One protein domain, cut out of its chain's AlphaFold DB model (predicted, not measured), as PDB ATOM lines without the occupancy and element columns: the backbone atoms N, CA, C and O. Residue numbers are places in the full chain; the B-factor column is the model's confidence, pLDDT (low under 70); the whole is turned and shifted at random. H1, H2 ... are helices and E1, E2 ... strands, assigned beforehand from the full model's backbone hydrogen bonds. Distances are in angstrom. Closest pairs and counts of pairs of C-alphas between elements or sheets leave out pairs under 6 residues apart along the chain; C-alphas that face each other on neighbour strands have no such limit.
ATOM      1  N   ILE A 148      11.132 -28.182 -58.223       88.31
ATOM      2  CA  ILE A 148      12.503 -28.645 -57.956       88.31
ATOM      3  C   ILE A 148      13.430 -28.351 -59.148       88.31
ATOM      4  O   ILE A 148      12.927 -28.132 -60.257       88.31
ATOM      5  N   PRO A 149      14.765 -28.345 -58.956       89.56
ATOM      6  CA  PRO A 149      15.729 -28.140 -60.037       89.56
ATOM      7  C   PRO A 149      15.582 -29.162 -61.177       89.56
ATOM      8  O   PRO A 149      15.308 -30.337 -60.940       89.56
ATOM      9  N   GLU A 150      15.831 -28.740 -62.420       88.75
ATOM     10  CA  GLU A 150      15.737 -29.625 -63.598       88.75
ATOM     11  C   GLU A 150      16.705 -30.819 -63.537       88.75
ATOM     12  O   GLU A 150      16.385 -31.906 -64.014       88.75
ATOM     13  N   GLU A 151      17.859 -30.664 -62.883       88.69
ATOM     14  CA  GLU A 151      18.794 -31.773 -62.668       88.69
ATOM     15  C   GLU A 151      18.175 -32.887 -61.802       88.69
ATOM     16  O   GLU A 151      18.316 -34.072 -62.114       88.69
ATOM     17  N   GLU A 152      17.435 -32.527 -60.747       87.19
ATOM     18  CA  GLU A 152      16.721 -33.488 -59.896       87.19
ATOM     19  C   GLU A 152      15.576 -34.161 -60.658       87.19
ATOM     20  O   GLU A 152      15.413 -35.380 -60.578       87.19
ATOM     21  N   LYS A 153      14.829 -33.402 -61.474       88.81
ATOM     22  CA  LYS A 153      13.789 -33.970 -62.351       88.81
ATOM     23  C   LYS A 153      14.368 -35.007 -63.313       88.81
ATOM     24  O   LYS A 153      13.775 -36.074 -63.498       88.81
ATOM     25  N   GLY A 154      15.537 -34.724 -63.891       87.75
ATOM     26  CA  GLY A 154      16.265 -35.656 -64.754       87.75
ATOM     27  C   GLY A 154      16.654 -36.945 -64.025       87.75
ATOM     28  O   GLY A 154      16.383 -38.039 -64.524       87.75
ATOM     29  N   LYS A 155      17.205 -36.831 -62.807       89.06
ATOM     30  CA  LYS A 155      17.560 -37.986 -61.957       89.06
ATOM     31  C   LYS A 155      16.342 -38.862 -61.646       89.06
ATOM     32  O   LYS A 155      16.395 -40.074 -61.854       89.06
ATOM     33  N   ILE A 156      15.228 -38.254 -61.229       88.94
ATOM     34  CA  ILE A 156      13.974 -38.964 -60.932       88.94
ATOM     35  C   ILE A 156      13.457 -39.693 -62.184       88.94
ATOM     36  O   ILE A 156      13.086 -40.864 -62.111       88.94
ATOM     37  N   THR A 157      13.491 -39.042 -63.349       89.06
ATOM     38  CA  THR A 157      13.018 -39.624 -64.620       89.06
ATOM     39  C   THR A 157      13.796 -40.887 -65.012       89.06
ATOM     40  O   THR A 157      13.204 -41.876 -65.452       89.06
ATOM     41  N   GLU A 158      15.115 -40.901 -64.812       90.19
ATOM     42  CA  GLU A 158      15.942 -42.081 -65.087       90.19
ATOM     43  C   GLU A 158      15.741 -43.206 -64.062       90.19
ATOM     44  O   GLU A 158      15.789 -44.390 -64.409       90.19
ATOM     45  N   GLU A 159      15.470 -42.869 -62.801       88.75
ATOM     46  CA  GLU A 159      15.182 -43.866 -61.770       88.75
ATOM     47  C   GLU A 159      13.829 -44.559 -61.947       88.75
ATOM     48  O   GLU A 159      13.730 -45.767 -61.709       88.75
ATOM     49  N   ILE A 160      12.805 -43.845 -62.417       88.94
ATOM     50  CA  ILE A 160      11.455 -44.385 -62.651       88.94
ATOM     51  C   ILE A 160      11.471 -45.606 -63.578       88.94
ATOM     52  O   ILE A 160      10.759 -46.587 -63.338       88.94
ATOM     53  N   LYS A 161      12.309 -45.575 -64.622       85.19
ATOM     54  CA  LYS A 161      12.446 -46.672 -65.595       85.19
ATOM     55  C   LYS A 161      12.955 -47.963 -64.944       85.19
ATOM     56  O   LYS A 161      12.636 -49.054 -65.414       85.19
ATOM     57  N   LYS A 162      13.725 -47.845 -63.856       87.81
ATOM     58  CA  LYS A 162      14.333 -48.970 -63.131       87.81
ATOM     59  C   LYS A 162      13.387 -49.596 -62.102       87.81
ATOM     60  O   LYS A 162      13.576 -50.762 -61.756       87.81
ATOM     61  N   LYS A 163      12.390 -48.852 -61.604       84.69
ATOM     62  CA  LYS A 163      11.461 -49.342 -60.573       84.69
ATOM     63  C   LYS A 163      10.462 -50.338 -61.159       84.69
ATOM     64  O   LYS A 163       9.933 -50.137 -62.256       84.69
ATOM     65  N   LYS A 164      10.201 -51.407 -60.402       79.12
ATOM     66  CA  LYS A 164       9.328 -52.526 -60.810       79.12
ATOM     67  C   LYS A 164       8.048 -52.613 -59.989       79.12
ATOM     68  O   LYS A 164       7.204 -53.447 -60.295       79.12
ATOM     69  N   LYS A 165       7.905 -51.798 -58.941       78.44
ATOM     70  CA  LYS A 165       6.727 -51.787 -58.069       78.44
ATOM     71  C   LYS A 165       6.126 -50.394 -57.977       78.44
ATOM     72  O   LYS A 165       6.836 -49.394 -57.927       78.44
ATOM     73  N   THR A 166       4.808 -50.347 -57.842       78.69
ATOM     74  CA  THR A 166       4.047 -49.108 -57.637       78.69
ATOM     75  C   THR A 166       4.444 -48.377 -56.351       78.69
ATOM     76  O   THR A 166       4.513 -47.152 -56.337       78.69
ATOM     77  N   SER A 167       4.772 -49.108 -55.279       80.19
ATOM     78  CA  SER A 167       5.236 -48.510 -54.020       80.19
ATOM     79  C   SER A 167       6.565 -47.769 -54.179       80.19
ATOM     80  O   SER A 167       6.700 -46.659 -53.683       80.19
ATOM     81  N   GLU A 168       7.506 -48.345 -54.933       83.94
ATOM     82  CA  GLU A 168       8.820 -47.747 -55.200       83.94
ATOM     83  C   GLU A 168       8.695 -46.455 -56.022       83.94
ATOM     84  O   GLU A 168       9.448 -45.508 -55.815       83.94
ATOM     85  N   LEU A 169       7.734 -46.407 -56.952       85.38
ATOM     86  CA  LEU A 169       7.434 -45.206 -57.735       85.38
ATOM     87  C   LEU A 169       6.856 -44.086 -56.865       85.38
ATOM     88  O   LEU A 169       7.219 -42.929 -57.047       85.38
ATOM     89  N   ALA A 170       5.972 -44.426 -55.923       85.81
ATOM     90  CA  ALA A 170       5.406 -43.458 -54.990       85.81
ATOM     91  C   ALA A 170       6.466 -42.916 -54.017       85.81
ATOM     92  O   ALA A 170       6.498 -41.714 -53.767       85.81
ATOM     93  N   GLU A 171       7.339 -43.784 -53.500       87.81
ATOM     94  CA  GLU A 171       8.453 -43.408 -52.617       87.81
ATOM     95  C   GLU A 171       9.467 -42.502 -53.321       87.81
ATOM     96  O   GLU A 171       9.940 -41.549 -52.724       87.81
ATOM     97  N   LEU A 172       9.732 -42.714 -54.612       88.69
ATOM     98  CA  LEU A 172      10.684 -41.892 -55.367       88.69
ATOM     99  C   LEU A 172      10.280 -40.410 -55.476       88.69
ATOM    100  O   LEU A 172      11.141 -39.544 -55.610       88.69
ATOM    101  N   ILE A 173       8.979 -40.111 -55.451       89.62
ATOM    102  CA  ILE A 173       8.463 -38.736 -55.530       89.62
ATOM    103  C   ILE A 173       7.955 -38.198 -54.195       89.62
ATOM    104  O   ILE A 173       7.483 -37.061 -54.148       89.62
ATOM    105  N   SER A 174       8.013 -38.997 -53.130       91.00
ATOM    106  CA  SER A 174       7.434 -38.641 -51.839       91.00
ATOM    107  C   SER A 174       8.472 -38.727 -50.740       91.00
ATOM    108  O   SER A 174       9.048 -39.782 -50.517       91.00
ATOM    109  N   GLU A 175       8.617 -37.652 -49.980       93.62
ATOM    110  CA  GLU A 175       9.553 -37.580 -48.869       93.62
ATOM    111  C   GLU A 175       8.882 -37.211 -47.548       93.62
ATOM    112  O   GLU A 175       7.740 -36.738 -47.487       93.62
ATOM    113  N   ASN A 176       9.606 -37.476 -46.463       93.31
ATOM    114  CA  ASN A 176       9.170 -37.159 -45.112       93.31
ATOM    115  C   ASN A 176       9.841 -35.879 -44.601       93.31
ATOM    116  O   ASN A 176      11.010 -35.606 -44.876       93.31
ATOM    117  N   VAL A 177       9.114 -35.128 -43.770       94.50
ATOM    118  CA  VAL A 177       9.690 -34.039 -42.971       94.50
ATOM    119  C   VAL A 177       9.829 -34.503 -41.531       94.50
ATOM    120  O   VAL A 177       8.847 -34.864 -40.872       94.50
ATOM    121  N   LYS A 178      11.063 -34.477 -41.046       95.38
ATOM    122  CA  LYS A 178      11.467 -34.966 -39.736       95.38
ATOM    123  C   LYS A 178      11.835 -33.809 -38.813       95.38
ATOM    124  O   LYS A 178      12.453 -32.840 -39.247       95.38
ATOM    125  N   VAL A 179      11.484 -33.923 -37.536       95.81
ATOM    126  CA  VAL A 179      11.864 -32.979 -36.478       95.81
ATOM    127  C   VAL A 179      12.606 -33.723 -35.376       95.81
ATOM    128  O   VAL A 179      12.164 -34.774 -34.909       95.81
ATOM    129  N   ARG A 180      13.740 -33.164 -34.957       95.25
ATOM    130  CA  ARG A 180      14.595 -33.681 -33.887       95.25
ATOM    131  C   ARG A 180      14.687 -32.666 -32.760       95.25
ATOM    132  O   ARG A 180      14.850 -31.472 -33.005       95.25
ATOM    133  N   TYR A 181      14.626 -33.158 -31.530       95.62
ATOM    134  CA  TYR A 181      14.786 -32.360 -30.319       95.62
ATOM    135  C   TYR A 181      16.100 -32.760 -29.667       95.62
ATOM    136  O   TYR A 181      16.270 -33.926 -29.313       95.62
ATOM    137  N   VAL A 182      17.034 -31.823 -29.549       95.88
ATOM    138  CA  VAL A 182      18.379 -32.090 -29.027       95.88
ATOM    139  C   VAL A 182      18.741 -31.122 -27.908       95.88
ATOM    140  O   VAL A 182      18.184 -30.026 -27.825       95.88
ATOM    141  N   ASP A 183      19.670 -31.526 -27.046       95.44
ATOM    142  CA  ASP A 183      20.315 -30.620 -26.098       95.44
ATOM    143  C   ASP A 183      21.412 -29.771 -26.762       95.44
ATOM    144  O   ASP A 183      21.701 -29.898 -27.954       95.44
ATOM    145  N   GLU A 184      22.056 -28.904 -25.980       93.94
ATOM    146  CA  GLU A 184      23.160 -28.049 -26.442       93.94
ATOM    147  C   GLU A 184      24.399 -28.828 -26.908       93.94
ATOM    148  O   GLU A 184      25.251 -28.266 -27.591       93.94
ATOM    149  N   GLN A 185      24.512 -30.109 -26.557       91.31
ATOM    150  CA  GLN A 185      25.582 -30.999 -27.003       91.31
ATOM    151  C   GLN A 185      25.172 -31.823 -28.237       91.31
ATOM    152  O   GLN A 185      25.947 -32.660 -28.699       91.31
ATOM    153  N   GLY A 186      23.965 -31.612 -28.772       90.31
ATOM    154  CA  GLY A 186      23.425 -32.350 -29.912       90.31
ATOM    155  C   GLY A 186      22.900 -33.748 -29.564       90.31
ATOM    156  O   GLY A 186      22.576 -34.522 -30.468       90.31
ATOM    157  N   ARG A 187      22.796 -34.099 -28.276       92.62
ATOM    158  CA  ARG A 187      22.223 -35.379 -27.839       92.62
ATOM    159  C   ARG A 187      20.708 -35.312 -27.923       92.62
ATOM    160  O   ARG A 187      20.094 -34.312 -27.566       92.62
ATOM    161  N   LEU A 188      20.098 -36.395 -28.386       93.81
ATOM    162  CA  LEU A 188      18.659 -36.451 -28.593       93.81
ATOM    163  C   LEU A 188      17.886 -36.494 -27.267       93.81
ATOM    164  O   LEU A 188      18.185 -37.296 -26.384       93.81
ATOM    165  N   LEU A 189      16.853 -35.661 -27.166       93.38
ATOM    166  CA  LEU A 189      15.970 -35.567 -26.011       93.38
ATOM    167  C   LEU A 189      14.765 -36.499 -26.166       93.38
ATOM    168  O   LEU A 189      14.050 -36.475 -27.169       93.38
ATOM    169  N   SER A 190      14.499 -37.296 -25.133       92.06
ATOM    170  CA  SER A 190      13.307 -38.149 -25.065       92.06
ATOM    171  C   SER A 190      12.177 -37.418 -24.353       92.06
ATOM    172  O   SER A 190      12.164 -37.345 -23.127       92.06
ATOM    173  N   LEU A 191      11.230 -36.865 -25.111       90.88
ATOM    174  CA  LEU A 191      10.094 -36.120 -24.568       90.88
ATOM    175  C   LEU A 191       9.177 -37.025 -23.734       90.88
ATOM    176  O   LEU A 191       8.844 -38.133 -24.146       90.88
ATOM    177  N   LYS A 192       8.728 -36.524 -22.576       88.38
ATOM    178  CA  LYS A 192       7.714 -37.185 -21.737       88.38
ATOM    179  C   LYS A 192       6.308 -37.082 -22.337       88.38
ATOM    180  O   LYS A 192       5.484 -37.961 -22.118       88.38
ATOM    181  N   ASN A 193       6.033 -35.991 -23.051       85.12
ATOM    182  CA  ASN A 193       4.792 -35.770 -23.783       85.12
ATOM    183  C   ASN A 193       5.134 -35.354 -25.214       85.12
ATOM    184  O   ASN A 193       5.614 -34.246 -25.440       85.12
ATOM    185  N   ASP A 194       4.898 -36.257 -26.154       88.50
ATOM    186  CA  ASP A 194       5.138 -36.090 -27.587       88.50
ATOM    187  C   ASP A 194       3.832 -35.984 -28.397       88.50
ATOM    188  O   ASP A 194       3.828 -36.014 -29.632       88.50
ATOM    189  N   THR A 195       2.703 -35.799 -27.705       85.31
ATOM    190  CA  THR A 195       1.381 -35.706 -28.327       85.31
ATOM    191  C   THR A 195       1.327 -34.530 -29.305       85.31
ATOM    192  O   THR A 195       1.623 -33.391 -28.947       85.31
ATOM    193  N   GLY A 196       0.896 -34.790 -30.541       83.06
ATOM    194  CA  GLY A 196       0.710 -33.752 -31.564       83.06
ATOM    195  C   GLY A 196       1.980 -33.347 -32.321       83.06
ATOM    196  O   GLY A 196       1.905 -32.485 -33.204       83.06
ATOM    197  N   ILE A 197       3.125 -33.975 -32.032       88.81
ATOM    198  CA  ILE A 197       4.370 -33.730 -32.765       88.81
ATOM    199  C   ILE A 197       4.374 -34.487 -34.096       88.81
ATOM    200  O   ILE A 197       4.547 -33.873 -35.148       88.81
ATOM    201  N   GLY A 198       4.140 -35.800 -34.060       89.12
ATOM    202  CA  GLY A 198       4.191 -36.667 -35.236       89.12
ATOM    203  C   GLY A 198       4.378 -38.141 -34.874       89.12
ATOM    204  O   GLY A 198       4.275 -38.515 -33.708       89.12
ATOM    205  N   GLU A 199       4.663 -38.977 -35.873       92.19
ATOM    206  CA  GLU A 199       5.027 -40.384 -35.656       92.19
ATOM    207  C   GLU A 199       6.494 -40.485 -35.216       92.19
ATOM    208  O   GLU A 199       7.377 -39.954 -35.887       92.19
ATOM    209  N   LYS A 200       6.766 -41.166 -34.103       92.62
ATOM    210  CA  LYS A 200       8.122 -41.330 -33.568       92.62
ATOM    211  C   LYS A 200       8.838 -42.516 -34.220       92.62
ATOM    212  O   LYS A 200       8.311 -43.626 -34.239       92.62
ATOM    213  N   GLU A 201      10.046 -42.284 -34.719       91.31
ATOM    214  CA  GLU A 201      10.953 -43.312 -35.229       91.31
ATOM    215  C   GLU A 201      11.760 -43.965 -34.091       91.31
ATOM    216  O   GLU A 201      11.830 -43.465 -32.966       91.31
ATOM    217  N   SER A 202      12.380 -45.114 -34.374       87.31
ATOM    218  CA  SER A 202      13.191 -45.864 -33.402       87.31
ATOM    219  C   SER A 202      14.439 -45.113 -32.938       87.31
ATOM    220  O   SER A 202      14.926 -45.356 -31.837       87.31
ATOM    221  N   ASP A 203      14.942 -44.196 -33.762       84.94
ATOM    222  CA  ASP A 203      16.059 -43.310 -33.445       84.94
ATOM    223  C   ASP A 203      15.640 -42.124 -32.557       84.94
ATOM    224  O   ASP A 203      16.507 -41.380 -32.123       84.94
ATOM    225  N   GLY A 204      14.337 -41.959 -32.279       84.75
ATOM    226  CA  GLY A 204      13.742 -40.877 -31.490       84.75
ATOM    227  C   GLY A 204      13.428 -39.593 -32.272       84.75
ATOM    228  O   GLY A 204      13.028 -38.598 -31.662       84.75
ATOM    229  N   THR A 205      13.584 -39.603 -33.595       93.06
ATOM    230  CA  THR A 205      13.149 -38.535 -34.503       93.06
ATOM    231  C   THR A 205      11.629 -38.588 -34.720       93.06
ATOM    232  O   THR A 205      11.021 -39.651 -34.628       93.06
ATOM    233  N   TYR A 206      10.989 -37.452 -35.020       93.94
ATOM    234  CA  TYR A 206       9.543 -37.386 -35.266       93.94
ATOM    235  C   TYR A 206       9.227 -37.048 -36.723       93.94
ATOM    236  O   TYR A 206       9.624 -35.997 -37.223       93.94
ATOM    237  N   ILE A 207       8.457 -37.901 -37.393       94.00
ATOM    238  CA  ILE A 207       7.899 -37.649 -38.723       94.00
ATOM    239  C   ILE A 207       6.652 -36.777 -38.567       94.00
ATOM    240  O   ILE A 207       5.620 -37.217 -38.059       94.00
ATOM    241  N   THR A 208       6.745 -35.537 -39.033       91.75
ATOM    242  CA  THR A 208       5.679 -34.525 -38.930       91.75
ATOM    243  C   THR A 208       4.796 -34.499 -40.176       91.75
ATOM    244  O   THR A 208       3.571 -34.468 -40.078       91.75
ATOM    245  N   ASN A 209       5.413 -34.587 -41.356       89.88
ATOM    246  CA  ASN A 209       4.736 -34.698 -42.639       89.88
ATOM    247  C   ASN A 209       5.179 -35.996 -43.314       89.88
ATOM    248  O   ASN A 209       6.340 -36.134 -43.696       89.88
ATOM    249  N   LYS A 210       4.255 -36.949 -43.444       91.00
ATOM    250  CA  LYS A 210       4.530 -38.281 -43.983       91.00
ATOM    251  C   LYS A 210       4.182 -38.354 -45.467       91.00
ATOM    252  O   LYS A 210       3.078 -37.961 -45.842       91.00
ATOM    253  N   LYS A 211       5.092 -38.904 -46.278       89.19
ATOM    254  CA  LYS A 211       4.923 -39.172 -47.718       89.19
ATOM    255  C   LYS A 211       4.362 -37.967 -48.481       89.19
ATOM    256  O   LYS A 211       3.386 -38.078 -49.219       89.19
ATOM    257  N   GLN A 212       4.953 -36.802 -48.251       91.75
ATOM    258  CA  GLN A 212       4.603 -35.585 -48.970       91.75
ATOM    259  C   GLN A 212       5.319 -35.537 -50.314       91.75
ATOM    260  O   GLN A 212       6.474 -35.928 -50.417       91.75
ATOM    261  N   LEU A 213       4.643 -35.011 -51.332       92.25
ATOM    262  CA  LEU A 213       5.219 -34.870 -52.662       92.25
ATOM    263  C   LEU A 213       6.423 -33.911 -52.636       92.25
ATOM    264  O   LEU A 213       6.345 -32.819 -52.078       92.25
ATOM    265  N   ILE A 214       7.525 -34.296 -53.271       92.88
ATOM    266  CA  ILE A 214       8.697 -33.430 -53.429       92.88
ATOM    267  C   ILE A 214       8.300 -32.134 -54.163       92.88
ATOM    268  O   ILE A 214       7.467 -32.139 -55.064       92.88
ATOM    269  N   GLY A 215       8.880 -30.997 -53.779       88.75
ATOM    270  CA  GLY A 215       8.563 -29.681 -54.335       88.75
ATOM    271  C   GLY A 215       7.345 -28.993 -53.708       88.75
ATOM    272  O   GLY A 215       7.078 -27.838 -54.041       88.75
ATOM    273  N   THR A 216       6.615 -29.640 -52.792       92.62
ATOM    274  CA  THR A 216       5.590 -28.958 -51.985       92.62
ATOM    275  C   THR A 216       6.218 -28.227 -50.800       92.62
ATOM    276  O   THR A 216       7.313 -28.558 -50.341       92.62
ATOM    277  N   SER A 217       5.526 -27.206 -50.294       93.94
ATOM    278  CA  SER A 217       5.960 -26.460 -49.113       93.94
ATOM    279  C   SER A 217       5.600 -27.186 -47.815       93.94
ATOM    280  O   SER A 217       4.501 -27.731 -47.700       93.94
ATOM    281  N   TYR A 218       6.458 -27.090 -46.802       94.25
ATOM    282  CA  TYR A 218       6.209 -27.572 -45.444       94.25
ATOM    283  C   TYR A 218       6.330 -26.447 -44.406       94.25
ATOM    284  O   TYR A 218       7.012 -25.439 -44.615       94.25
ATOM    285  N   ASN A 219       5.673 -26.643 -43.260       94.00
ATOM    286  CA  ASN A 219       5.760 -25.769 -42.094       94.00
ATOM    287  C   ASN A 219       5.643 -26.608 -40.817       94.00
ATOM    288  O   ASN A 219       4.626 -27.266 -40.613       94.00
ATOM    289  N   VAL A 220       6.678 -26.566 -39.978       94.12
ATOM    290  CA  VAL A 220       6.742 -27.272 -38.684       94.12
ATOM    291  C   VAL A 220       6.940 -26.310 -37.507       94.12
ATOM    292  O   VAL A 220       7.441 -26.683 -36.447       94.12
ATOM    293  N   THR A 221       6.570 -25.040 -37.678       92.50
ATOM    294  CA  THR A 221       6.725 -24.001 -36.644       92.50
ATOM    295  C   THR A 221       5.904 -24.316 -35.395       92.50
ATOM    296  O   THR A 221       6.328 -24.018 -34.284       92.50
ATOM    297  N   ASP A 222       4.759 -24.974 -35.560       91.00
ATOM    298  CA  ASP A 222       3.900 -25.450 -34.475       91.00
ATOM    299  C   ASP A 222       4.542 -26.578 -33.649       91.00
ATOM    300  O   ASP A 222       4.144 -26.815 -32.511       91.00
ATOM    301  N   LYS A 223       5.566 -27.251 -34.193       92.19
ATOM    302  CA  LYS A 223       6.329 -28.306 -33.505       92.19
ATOM    303  C   LYS A 223       7.425 -27.748 -32.605       92.19
ATOM    304  O   LYS A 223       8.030 -28.487 -31.826       92.19
ATOM    305  N   LYS A 224       7.679 -26.440 -32.679       91.56
ATOM    306  CA  LYS A 224       8.567 -25.743 -31.758       91.56
ATOM    307  C   LYS A 224       7.883 -25.593 -30.402       91.56
ATOM    308  O   LYS A 224       6.996 -24.761 -30.217       91.56
ATOM    309  N   LEU A 225       8.347 -26.372 -29.435       90.12
ATOM    310  CA  LEU A 225       7.906 -26.269 -28.052       90.12
ATOM    311  C   LEU A 225       8.660 -25.124 -27.378       90.12
ATOM    312  O   LEU A 225       9.858 -24.971 -27.574       90.12
ATOM    313  N   SER A 226       7.980 -24.316 -26.565       89.00
ATOM    314  CA  SER A 226       8.673 -23.291 -25.761       89.00
ATOM    315  C   SER A 226       9.529 -23.931 -24.662       89.00
ATOM    316  O   SER A 226      10.613 -23.452 -24.330       89.00
ATOM    317  N   SER A 227       9.046 -25.047 -24.127       89.00
ATOM    318  CA  SER A 227       9.704 -25.853 -23.112       89.00
ATOM    319  C   SER A 227       9.195 -27.285 -23.169       89.00
ATOM    320  O   SER A 227       8.109 -27.541 -23.691       89.00
ATOM    321  N   MET A 228       9.948 -28.210 -22.589       88.50
ATOM    322  CA  MET A 228       9.551 -29.606 -22.479       88.50
ATOM    323  C   MET A 228      10.131 -30.250 -21.223       88.50
ATOM    324  O   MET A 228      11.138 -29.795 -20.682       88.50
ATOM    325  N   THR A 229       9.513 -31.350 -20.808       90.06
ATOM    326  CA  THR A 229      10.070 -32.267 -19.814       90.06
ATOM    327  C   THR A 229      10.420 -33.571 -20.508       90.06
ATOM    328  O   THR A 229       9.618 -34.099 -21.288       90.06
ATOM    329  N   THR A 230      11.600 -34.097 -20.228       91.69
ATOM    330  CA  THR A 230      12.070 -35.373 -20.761       91.69
ATOM    331  C   THR A 230      11.684 -36.539 -19.848       91.69
ATOM    332  O   THR A 230      11.214 -36.357 -18.722       91.69
ATOM    333  N   THR A 231      11.807 -37.770 -20.342       90.19
ATOM    334  CA  THR A 231      11.431 -38.993 -19.609       90.19
ATOM    335  C   THR A 231      12.250 -39.222 -18.338       90.19
ATOM    336  O   THR A 231      11.760 -39.853 -17.408       90.19
ATOM    337  N   ASP A 232      13.468 -38.685 -18.283       88.88
ATOM    338  CA  ASP A 232      14.348 -38.663 -17.107       88.88
ATOM    339  C   ASP A 232      13.969 -37.577 -16.078       88.88
ATOM    340  O   ASP A 232      14.613 -37.453 -15.039       88.88
ATOM    341  N   GLY A 233      12.913 -36.800 -16.340       86.00
ATOM    342  CA  GLY A 233      12.413 -35.761 -15.440       86.00
ATOM    343  C   GLY A 233      13.125 -34.416 -15.563       86.00
ATOM    344  O   GLY A 233      12.741 -33.480 -14.863       86.00
ATOM    345  N   LYS A 234      14.108 -34.283 -16.459       91.19
ATOM    346  CA  LYS A 234      14.772 -33.003 -16.711       91.19
ATOM    347  C   LYS A 234      13.867 -32.035 -17.462       91.19
ATOM    348  O   LYS A 234      12.981 -32.431 -18.225       91.19
ATOM    349  N   TYR A 235      14.095 -30.745 -17.240       91.50
ATOM    350  CA  TYR A 235      13.344 -29.674 -17.874       91.50
ATOM    351  C   TYR A 235      14.237 -28.888 -18.826       91.50
ATOM    352  O   TYR A 235      15.388 -28.576 -18.529       91.50
ATOM    353  N   TYR A 236      13.690 -28.586 -19.996       93.19
ATOM    354  CA  TYR A 236      14.416 -27.969 -21.091       93.19
ATOM    355  C   TYR A 236      13.630 -26.781 -21.639       93.19
ATOM    356  O   TYR A 236      12.412 -26.857 -21.821       93.19
ATOM    357  N   THR A 237      14.326 -25.685 -21.938       93.44
ATOM    358  CA  THR A 237      13.752 -24.500 -22.593       93.44
ATOM    359  C   THR A 237      14.318 -24.338 -23.996       93.44
ATOM    360  O   THR A 237      15.484 -24.649 -24.245       93.44
ATOM    361  N   PHE A 238      13.481 -23.892 -24.934       95.19
ATOM    362  CA  PHE A 238      13.918 -23.673 -26.309       95.19
ATOM    363  C   PHE A 238      15.025 -22.623 -26.352       95.19
ATOM    364  O   PHE A 238      14.873 -21.536 -25.790       95.19
ATOM    365  N   LYS A 239      16.112 -22.945 -27.051       94.50
ATOM    366  CA  LYS A 239      17.225 -22.027 -27.280       94.50
ATOM    367  C   LYS A 239      17.171 -21.493 -28.705       94.50
ATOM    368  O   LYS A 239      16.922 -20.308 -28.910       94.50
ATOM    369  N   GLU A 240      17.350 -22.376 -29.680       94.81
ATOM    370  CA  GLU A 240      17.451 -22.005 -31.089       94.81
ATOM    371  C   GLU A 240      17.109 -23.172 -32.024       94.81
ATOM    372  O   GLU A 240      17.009 -24.326 -31.607       94.81
ATOM    373  N   ALA A 241      16.878 -22.858 -33.297       94.75
ATOM    374  CA  ALA A 241      16.843 -23.864 -34.352       94.75
ATOM    375  C   ALA A 241      18.260 -24.008 -34.916       94.75
ATOM    376  O   ALA A 241      18.928 -22.998 -35.143       94.75
ATOM    377  N   ASP A 242      18.712 -25.239 -35.133       93.50
ATOM    378  CA  ASP A 242      20.057 -25.502 -35.639       93.50
ATOM    379  C   ASP A 242      20.193 -24.992 -37.079       93.50
ATOM    380  O   ASP A 242      19.443 -25.396 -37.974       93.50
ATOM    381  N   THR A 243      21.171 -24.115 -37.293       89.94
ATOM    382  CA  THR A 243      21.453 -23.481 -38.588       89.94
ATOM    383  C   THR A 243      22.057 -24.444 -39.606       89.94
ATOM    384  O   THR A 243      21.942 -24.198 -40.803       89.94
ATOM    385  N   ASN A 244      22.640 -25.558 -39.148       90.38
ATOM    386  CA  ASN A 244      23.151 -26.620 -40.017       90.38
ATOM    387  C   ASN A 244      22.056 -27.611 -40.446       90.38
ATOM    388  O   ASN A 244      22.318 -28.516 -41.238       90.38
ATOM    389  N   SER A 245      20.839 -27.470 -39.913       92.50
ATOM    390  CA  SER A 245      19.689 -28.317 -40.237       92.50
ATOM    391  C   SER A 245      18.715 -27.618 -41.192       92.50
ATOM    392  O   SER A 245      18.863 -26.439 -41.519       92.50
ATOM    393  N   ALA A 246      17.691 -28.338 -41.660       92.38
ATOM    394  CA  ALA A 246      16.652 -27.721 -42.472       92.38
ATOM    395  C   ALA A 246      15.883 -26.657 -41.667       92.38
ATOM    396  O   ALA A 246      15.610 -26.816 -40.480       92.38
ATOM    397  N   SER A 247      15.469 -25.579 -42.330       93.81
ATOM    398  CA  SER A 247      14.655 -24.534 -41.702       93.81
ATOM    399  C   SER A 247      13.253 -25.040 -41.321       93.81
ATOM    400  O   SER A 247      12.733 -25.976 -41.926       93.81
ATOM    401  N   LEU A 248      12.598 -24.368 -40.364       92.94
ATOM    402  CA  LEU A 248      11.225 -24.669 -39.905       92.94
ATOM    403  C   LEU A 248      10.156 -24.580 -41.009       92.94
ATOM    404  O   LEU A 248       9.071 -25.149 -40.882       92.94
ATOM    405  N   THR A 249      10.447 -23.839 -42.074       93.38
ATOM    406  CA  THR A 249       9.590 -23.696 -43.251       93.38
ATOM    407  C   THR A 249      10.451 -23.781 -44.501       93.38
ATOM    408  O   THR A 249      11.618 -23.387 -44.473       93.38
ATOM    409  N   GLY A 250       9.896 -24.304 -45.587       91.81
ATOM    410  CA  GLY A 250      10.616 -24.445 -46.847       91.81
ATOM    411  C   GLY A 250       9.886 -25.357 -47.820       91.81
ATOM    412  O   GLY A 250       8.713 -25.657 -47.621       91.81
ATOM    413  N   ASN A 251      10.591 -25.811 -48.854       92.00
ATOM    414  CA  ASN A 251      10.094 -26.814 -49.795       92.00
ATOM    415  C   ASN A 251      10.755 -28.168 -49.541       92.00
ATOM    416  O   ASN A 251      11.919 -28.239 -49.143       92.00
ATOM    417  N   ILE A 252      10.006 -29.237 -49.780       92.25
ATOM    418  CA  ILE A 252      10.486 -30.613 -49.688       92.25
ATOM    419  C   ILE A 252      11.359 -30.907 -50.908       92.25
ATOM    420  O   ILE A 252      11.024 -30.518 -52.024       92.25
ATOM    421  N   VAL A 253      12.485 -31.576 -50.685       89.19
ATOM    422  CA  VAL A 253      13.481 -31.937 -51.710       89.19
ATOM    423  C   VAL A 253      13.724 -33.441 -51.674       89.19
ATOM    424  O   VAL A 253      13.318 -34.096 -50.714       89.19
ATOM    425  N   SER A 254      14.392 -33.984 -52.691       84.75
ATOM    426  CA  SER A 254      14.640 -35.428 -52.813       84.75
ATOM    427  C   SER A 254      15.508 -36.029 -51.709       84.75
ATOM    428  O   SER A 254      15.445 -37.227 -51.480       84.75
ATOM    429  N   GLU A 255      16.315 -35.226 -51.017       84.44
ATOM    430  CA  GLU A 255      17.139 -35.680 -49.882       84.44
ATOM    431  C   GLU A 255      16.354 -35.743 -48.556       84.44
ATOM    432  O   GLU A 255      16.912 -36.047 -47.500       84.44
ATOM    433  N   GLY A 256      15.054 -35.430 -48.590       87.25
ATOM    434  CA  GLY A 256      14.231 -35.270 -47.400       87.25
ATOM    435  C   GLY A 256      14.555 -33.984 -46.635       87.25
ATOM    436  O   GLY A 256      15.384 -33.162 -47.031       87.25
ATOM    437  N   ARG A 257      13.846 -33.751 -45.525       93.38
ATOM    438  CA  ARG A 257      14.073 -32.578 -44.666       93.38
ATOM    439  C   ARG A 257      14.105 -32.991 -43.209       93.38
ATOM    440  O   ARG A 257      13.138 -33.554 -42.706       93.38
ATOM    441  N   THR A 258      15.198 -32.659 -42.527       94.56
ATOM    442  CA  THR A 258      15.341 -32.867 -41.083       94.56
ATOM    443  C   THR A 258      15.615 -31.535 -40.403       94.56
ATOM    444  O   THR A 258      16.632 -30.897 -40.665       94.56
ATOM    445  N   VAL A 259      14.691 -31.122 -39.542       95.81
ATOM    446  CA  VAL A 259      14.768 -29.895 -38.750       95.81
ATOM    447  C   VAL A 259      15.222 -30.252 -37.341       95.81
ATOM    448  O   VAL A 259      14.585 -31.071 -36.676       95.81
ATOM    449  N   THR A 260      16.291 -29.623 -36.863       96.44
ATOM    450  CA  THR A 260      16.813 -29.849 -35.513       96.44
ATOM    451  C   THR A 260      16.530 -28.632 -34.636       96.44
ATOM    452  O   THR A 260      16.865 -27.498 -34.975       96.44
ATOM    453  N   LEU A 261      15.893 -28.865 -33.490       95.88
ATOM    454  CA  LEU A 261      15.564 -27.847 -32.497       95.88
ATOM    455  C   LEU A 261      16.404 -28.078 -31.241       95.88
ATOM    456  O   LEU A 261      16.333 -29.151 -30.636       95.88
ATOM    457  N   VAL A 262      17.174 -27.062 -30.857       96.88
ATOM    458  CA  VAL A 262      18.125 -27.102 -29.744       96.88
ATOM    459  C   VAL A 262      17.479 -26.529 -28.488       96.88
ATOM    460  O   VAL A 262      16.901 -25.434 -28.492       96.88
ATOM    461  N   TYR A 263      17.611 -27.265 -27.391       96.19
ATOM    462  CA  TYR A 263      17.095 -26.888 -26.086       96.19
ATOM    463  C   TYR A 263      18.211 -26.875 -25.048       96.19
ATOM    464  O   TYR A 263      19.144 -27.671 -25.094       96.19
ATOM    465  N   ARG A 264      18.083 -25.976 -24.077       95.56
ATOM    466  CA  ARG A 264      18.988 -25.878 -22.930       95.56
ATOM    467  C   ARG A 264      18.330 -26.457 -21.689       95.56
ATOM    468  O   ARG A 264      17.139 -26.225 -21.467       95.56
ATOM    469  N   GLU A 265      19.097 -27.196 -20.896       94.75
ATOM    470  CA  GLU A 265      18.637 -27.680 -19.592       94.75
ATOM    471  C   GLU A 265      18.353 -26.465 -18.696       94.75
ATOM    472  O   GLU A 265      19.028 -25.436 -18.763       94.75
ATOM    473  N   SER A 266      17.271 -26.511 -17.932       88.44
ATOM    474  CA  SER A 266      16.829 -25.408 -17.080       88.44
ATOM    475  C   SER A 266      16.091 -25.967 -15.874       88.44
ATOM    476  O   SER A 266      15.557 -27.074 -15.923       88.44
TER     477      SER A 266
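AT A GLANCE: This is residues 148 to 266 of the 370 residues of an uncharacterized protein of Streptococcus pneumoniae (UniProt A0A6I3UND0). A helical hairpin of H1 and H2 sits at one end of a long, incomplete barrel: the sheet E2, E1, E7, E5, E4 is curled like part of a barrel, and the small sheet of E3 and E6 lies over its open side at the end nearer the helices. E1 and E7, side by side, run along the rod. The printed part has 119 residues, with two named helices and seven named strands in the order H1, H2, E1, E2, E3, E4, E5, E6, E7; the class is mixed, helices and strands. The five-strand sheet is mixed, the two-strand sheet antiparallel. The whole is only just loose, close to compact, with a radius of gyration of the C-alphas of 16.5 A, and spans 53 by 25 by 22 A.

HOW THE PARTS SIT: Start with H1, residues 150 to 160, and H2, residues 166 to 172: this hairpin only just touches, with 3 pairs of C-alphas within 8 A, the closest those of Ile 160 and Leu 169 at 6.4 A. Their tilt is a shallow 24 degrees, opposite ways, and in both every O i to N i+4 pair is within hydrogen-bond range. H1 is not on the five-strand sheet; H2 only grazes it with residues 168 to 172. Next look at E1, residues 174 to 183, and E2, residues 206 to 213, an antiparallel hairpin at 159 degrees, with N 179 and O 206 2.8 A apart, within hydrogen-bond range. E3, residues 217 to 219, and E6, residues 249 to 251, are antiparallel neighbours, with N 218 and O 250 at 2.8 A. E4, residues 227 to 229, and E5, residues 235 to 241, form an antiparallel hairpin, with N 228 and O 236 at 2.9 A. E7, residues 257 to 266, is antiparallel to E5, with N 262 and O 240 at 2.8 A, and parallel to E1 at 16 degrees, with N 180 and O 259 at 2.8 A. E2 and E4 are the edge strands.

IN THESE COORDINATES: Find C-alpha 150 at (15.737, -29.625, -63.598); from there H1 runs 15.4 A, and H2 10.1 A. E1 begins at (7.434, -38.641, -51.839) and runs 29.9 A. E2 covers 18.1 A, E3 7.1 A, E4 7.2 A, E5 17.8 A and E6 7.3 A. E7 runs 28.6 A to C-alpha 266 at (16.829, -25.408, -17.080).

THE WHOLE: The farthest C-alphas, of Lys 161 and Ser 266, are 53.2 A apart. The printed part has no cut. The link from E1 to E2, residues 184 to 205, is long; within it, residues 199 to 200 pair antiparallel with residues 206 to 207 of E2. The mean pLDDT of the printed part is 90.6, and no printed residue is under 70.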